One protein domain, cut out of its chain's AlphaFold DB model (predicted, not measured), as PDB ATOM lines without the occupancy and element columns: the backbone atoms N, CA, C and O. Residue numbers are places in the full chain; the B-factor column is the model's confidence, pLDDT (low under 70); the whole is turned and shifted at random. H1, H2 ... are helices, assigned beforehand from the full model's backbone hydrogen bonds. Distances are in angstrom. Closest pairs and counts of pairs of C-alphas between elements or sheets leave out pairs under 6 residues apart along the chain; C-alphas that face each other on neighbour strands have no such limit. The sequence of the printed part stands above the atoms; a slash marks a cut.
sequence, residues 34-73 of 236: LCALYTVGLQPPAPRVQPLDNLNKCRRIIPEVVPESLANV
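What this domain is: This is residues 34 to 73 of the 236 residues of the protein "Sm domain-containing protein" of Klebsormidium nitens (UniProt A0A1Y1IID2). With little regular structure, this is a drawn-out chain in a rod: the short helix H1 at one end, a mostly free-standing strand-less stretch from residue 39 to 54, then the short helix H2 and a looped tail, residues 59 to 73, at the other end. The printed part has 40 residues with two named helices, H1 then H2, and no named strand; the class is all helix, with 9 residues in named elements. It is extended, with a radius of gyration of the C-alphas of 14.8 A and spans of 41 by 17 by 13 A.

How they stand to each other: H1, residues 34 to 38, and H2, residues 55 to 58, are apart. Residues 37 to 43 and 45 to 51 stand free. In H1 every O i to N i+4 pair is within hydrogen-bond range; H2 is too short for such a pair, and its one O i to N i+3 pair is within range.

Where its parts are: H1 measures 6.5 A from C-alpha 34 at (334.459, 346.881, 303.454) to C-alpha 38. H2 measures 4.9 A and ends with C-alpha 58 at (335.567, 362.877, 322.047).

The domain as a whole: The C-alphas farthest apart, of Val 40 and Asn 72, are 41.5 A apart. The link from H1 to H2 is long, with 16 residues. The printed part has no cut; its mean pLDDT is 85.2, and no printed residue is under 70.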
ATOM      1  N   LEU A  34     333.898 346.649 304.780       89.69
ATOM      2  CA  LEU A  34     334.459 346.881 303.454       89.69
ATOM      3  C   LEU A  34     333.339 346.958 302.412       89.69
ATOM      4  O   LEU A  34     333.297 347.907 301.627       89.69
ATOM      5  N   CYS A  35     332.396 346.012 302.449       87.44
ATOM      6  CA  CYS A  35     331.200 346.036 301.604       87.44
ATOM      7  C   CYS A  35     330.358 347.294 301.848       87.44
ATOM      8  O   CYS A  35     329.931 347.945 300.890       87.44
ATOM      9  N   ALA A  36     330.189 347.695 303.110       89.88
ATOM     10  CA  ALA A  36     329.478 348.918 303.464       89.88
ATOM     11  C   ALA A  36     330.132 350.178 302.861       89.88
ATOM     12  O   ALA A  36     329.434 351.043 302.333       89.88
ATOM     13  N   LEU A  37     331.469 350.270 302.872       88.44
ATOM     14  CA  LEU A  37     332.212 351.421 302.339       88.44
ATOM     15  C   LEU A  37     332.112 351.552 300.811       88.44
ATOM     16  O   LEU A  37     332.098 352.667 300.286       88.44
ATOM     17  N   TYR A  38     332.052 350.427 300.093       91.19
ATOM     18  CA  TYR A  38     331.927 350.413 298.631       91.19
ATOM     19  C   TYR A  38     330.484 350.554 298.134       91.19
ATOM     20  O   TYR A  38     330.267 350.810 296.948       91.19
ATOM     21  N   THR A  39     329.496 350.423 299.020       90.44
ATOM     22  CA  THR A  39     328.081 350.542 298.663       90.44
ATOM     23  C   THR A  39     327.685 352.013 298.531       90.44
ATOM     24  O   THR A  39     327.588 352.759 299.507       90.44
ATOM     25  N   VAL A  40     327.435 352.453 297.297       88.50
ATOM     26  CA  VAL A  40     327.054 353.841 297.005       88.50
ATOM     27  C   VAL A  40     325.677 354.146 297.597       88.50
ATOM     28  O   VAL A  40     324.698 353.468 297.302       88.50
ATOM     29  N   GLY A  41     325.591 355.207 298.401       84.81
ATOM     30  CA  GLY A  41     324.330 355.691 298.969       84.81
ATOM     31  C   GLY A  41     323.926 355.055 300.302       84.81
ATOM     32  O   GLY A  41     322.909 355.472 300.857       84.81
ATOM     33  N   LEU A  42     324.721 354.127 300.850       87.56
ATOM     34  CA  LEU A  42     324.496 353.577 302.187       87.56
ATOM     35  C   LEU A  42     324.629 354.688 303.243       87.56
ATOM     36  O   LEU A  42     325.660 355.354 303.340       87.56
ATOM     37  N   GLN A  43     323.565 354.912 304.015       83.69
ATOM     38  CA  GLN A  43     323.546 355.919 305.076       83.69
ATOM     39  C   GLN A  43     323.817 355.256 306.429       83.69
ATOM     40  O   GLN A  43     323.158 354.266 306.747       83.69
ATOM     41  N   PRO A  44     324.732 355.797 307.252       82.94
ATOM     42  CA  PRO A  44     324.923 355.299 308.605       82.94
ATOM     43  C   PRO A  44     323.661 355.548 309.449       82.94
ATOM     44  O   PRO A  44     322.905 356.478 309.147       82.94
ATOM     45  N   PRO A  45     323.448 354.805 310.551       84.94
ATOM     46  CA  PRO A  45     322.220 354.877 311.354       84.94
ATOM     47  C   PRO A  45     321.872 356.282 311.864       84.94
ATOM     48  O   PRO A  45     320.707 356.609 312.079       84.94
ATOM     49  N   ALA A  46     322.882 357.136 312.046       82.94
ATOM     50  CA  ALA A  46     322.719 358.515 312.482       82.94
ATOM     51  C   ALA A  46     323.449 359.484 311.527       82.94
ATOM     52  O   ALA A  46     324.521 359.996 311.857       82.94
ATOM     53  N   PRO A  47     322.873 359.797 310.348       81.81
ATOM     54  CA  PRO A  47     323.559 360.550 309.290       81.81
ATOM     55  C   PRO A  47     323.822 362.019 309.653       81.81
ATOM     56  O   PRO A  47     324.626 362.694 309.019       81.81
ATOM     57  N   ARG A  48     323.146 362.537 310.687       85.25
ATOM     58  CA  ARG A  48     323.306 363.916 311.176       85.25
ATOM     59  C   ARG A  48     324.409 364.069 312.226       85.25
ATOM     60  O   ARG A  48     324.706 365.195 312.622       85.25
ATOM     61  N   VAL A  49     324.983 362.971 312.720       83.12
ATOM     62  CA  VAL A  49     326.014 363.020 313.762       83.12
ATOM     63  C   VAL A  49     327.334 363.454 313.138       83.12
ATOM     64  O   VAL A  49     327.800 362.865 312.167       83.12
ATOM     65  N   GLN A  50     327.948 364.502 313.691       80.12
ATOM     66  CA  GLN A  50     329.263 364.932 313.223       80.12
ATOM     67  C   GLN A  50     330.354 363.954 313.679       80.12
ATOM     68  O   GLN A  50     330.360 363.561 314.849       80.12
ATOM     69  N   PRO A  51     331.316 363.612 312.804       80.75
ATOM     70  CA  PRO A  51     332.418 362.736 313.170       80.75
ATOM     71  C   PRO A  51     333.297 363.379 314.252       80.75
ATOM     72  O   PRO A  51     333.718 364.539 314.159       80.75
ATOM     73  N   LEU A  52     333.603 362.599 315.289       85.88
ATOM     74  CA  LEU A  52     334.509 362.979 316.373       85.88
ATOM     75  C   LEU A  52     335.955 362.669 315.958       85.88
ATOM     76  O   LEU A  52     336.585 361.747 316.454       85.88
ATOM     77  N   ASP A  53     336.466 363.449 315.008       86.69
ATOM     78  CA  ASP A  53     337.770 363.237 314.354       86.69
ATOM     79  C   ASP A  53     339.010 363.494 315.232       86.69
ATOM     80  O   ASP A  53     340.133 363.209 314.822       86.69
ATOM     81  N   ASN A  54     338.843 364.053 316.430       86.56
ATOM     82  CA  ASN A  54     339.949 364.325 317.334       86.56
ATOM     83  C   ASN A  54     339.554 364.085 318.788       86.56
ATOM     84  O   ASN A  54     338.394 364.245 319.175       86.56
ATOM     85  N   LEU A  55     340.557 363.779 319.614       83.50
ATOM     86  CA  LEU A  55     340.366 363.469 321.031       83.50
ATOM     87  C   LEU A  55     339.621 364.585 321.783       83.50
ATOM     88  O   LEU A  55     338.797 364.288 322.639       83.50
ATOM     89  N   ASN A  56     339.818 365.865 321.439       84.56
ATOM     90  CA  ASN A  56     339.091 366.964 322.092       84.56
ATOM     91  C   ASN A  56     337.584 366.930 321.804       84.56
ATOM     92  O   ASN A  56     336.793 367.279 322.679       84.56
ATOM     93  N   LYS A  57     337.177 366.510 320.601       85.81
ATOM     94  CA  LYS A  57     335.763 366.293 320.273       85.81
ATOM     95  C   LYS A  57     335.200 365.110 321.063       85.81
ATOM     96  O   LYS A  57     334.101 365.238 321.594       85.81
ATOM     97  N   CYS A  58     335.966 364.027 321.226       84.62
ATOM     98  CA  CYS A  58     335.567 362.877 322.047       84.62
ATOM     99  C   CYS A  58     335.344 363.261 323.516       84.62
ATOM    100  O   CYS A  58     334.369 362.833 324.118       84.62
ATOM    101  N   ARG A  59     336.161 364.158 324.082       87.31
ATOM    102  CA  ARG A  59     336.021 364.599 325.486       87.31
ATOM    103  C   ARG A  59     334.683 365.283 325.819       87.31
ATOM    104  O   ARG A  59     334.387 365.464 326.996       87.31
ATOM    105  N   ARG A  60     333.868 365.650 324.816       83.50
ATOM    106  CA  ARG A  60     332.509 366.212 324.989       83.50
ATOM    107  C   ARG A  60     331.452 365.172 325.360       83.50
ATOM    108  O   ARG A  60     330.451 365.550 325.951       83.50
ATOM    109  N   ILE A  61     331.648 363.911 324.971       86.38
ATOM    110  CA  ILE A  61     330.692 362.814 325.206       86.38
ATOM    111  C   ILE A  61     331.083 361.937 326.403       86.38
ATOM    112  O   ILE A  61     330.342 361.033 326.774       86.38
ATOM    113  N   ILE A  62     332.251 362.191 327.000       88.25
ATOM    114  CA  ILE A  62     332.772 361.416 328.125       88.25
ATOM    115  C   ILE A  62     332.031 361.810 329.419       88.25
ATOM    116  O   ILE A  62     331.978 363.007 329.731       88.25
ATOM    117  N   PRO A  63     331.520 360.835 330.200       87.19
ATOM    118  CA  PRO A  63     330.885 361.087 331.492       87.19
ATOM    119  C   PRO A  63     331.796 361.834 332.470       87.19
ATOM    120  O   PRO A  63     333.008 361.623 332.491       87.19
ATOM    121  N   GLU A  64     331.203 362.653 333.336       84.12
ATOM    122  CA  GLU A  64     331.925 363.504 334.300       84.12
ATOM    123  C   GLU A  64     332.784 362.709 335.298       84.12
ATOM    124  O   GLU A  64     333.775 363.219 335.813       84.12
ATOM    125  N   VAL A  65     332.454 361.431 335.515       87.62
ATOM    126  CA  VAL A  65     333.206 360.500 336.376       87.62
ATOM    127  C   VAL A  65     334.646 360.298 335.886       87.62
ATOM    128  O   VAL A  65     335.540 359.996 336.674       87.62
ATOM    129  N   VAL A  66     334.894 360.466 334.584       86.19
ATOM    130  CA  VAL A  66     336.216 360.255 333.990       86.19
ATOM    131  C   VAL A  66     337.014 361.567 334.019       86.19
ATOM    132  O   VAL A  66     336.536 362.578 333.495       86.19
ATOM    133  N   PRO A  67     338.265 361.577 334.527       83.38
ATOM    134  CA  PRO A  67     339.091 362.790 334.630       83.38
ATOM    135  C   PRO A  67     339.300 363.528 333.302       83.38
ATOM    136  O   PRO A  67     339.525 364.735 333.265       83.38
ATOM    137  N   GLU A  68     339.219 362.805 332.190       82.38
ATOM    138  CA  GLU A  68     339.413 363.343 330.849       82.38
ATOM    139  C   GLU A  68     338.200 364.116 330.313       82.38
ATOM    140  O   GLU A  68     338.338 364.801 329.295       82.38
ATOM    141  N   SER A  69     337.042 364.056 330.977       85.06
ATOM    142  CA  SER A  69     335.843 364.793 330.569       85.06
ATOM    143  C   SER A  69     336.101 366.300 330.506       85.06
ATOM    144  O   SER A  69     336.800 366.870 331.347       85.06
ATOM    145  N   LEU A  70     335.517 366.976 329.510       82.25
ATOM    146  CA  LEU A  70     335.587 368.439 329.427       82.25
ATOM    147  C   LEU A  70     334.945 369.136 330.629       82.25
ATOM    148  O   LEU A  70     335.343 370.259 330.924       82.25
ATOM    149  N   ALA A  71     334.008 368.483 331.325       82.00
ATOM    150  CA  ALA A  71     333.413 369.006 332.554       82.00
ATOM    151  C   ALA A  71     334.459 369.220 333.664       82.00
ATOM    152  O   ALA A  71     334.344 370.153 334.455       82.00
ATOM    153  N   ASN A  72     335.525 368.412 333.662       81.88
ATOM    154  CA  ASN A  72     336.616 368.474 334.636       81.88
ATOM    155  C   ASN A  72     337.741 369.438 334.219       81.88
ATOM    156  O   ASN A  72     338.699 369.648 334.965       81.88
ATOM    157  N   VAL A  73     337.662 370.030 333.021       80.75
ATOM    158  CA  VAL A  73     338.665 370.989 332.551       80.75
ATOM    159  C   VAL A  73     338.408 372.336 333.210       80.75
ATOM    160  O   VAL A  73     337.345 372.931 333.037       80.75
TER     161      VAL A  73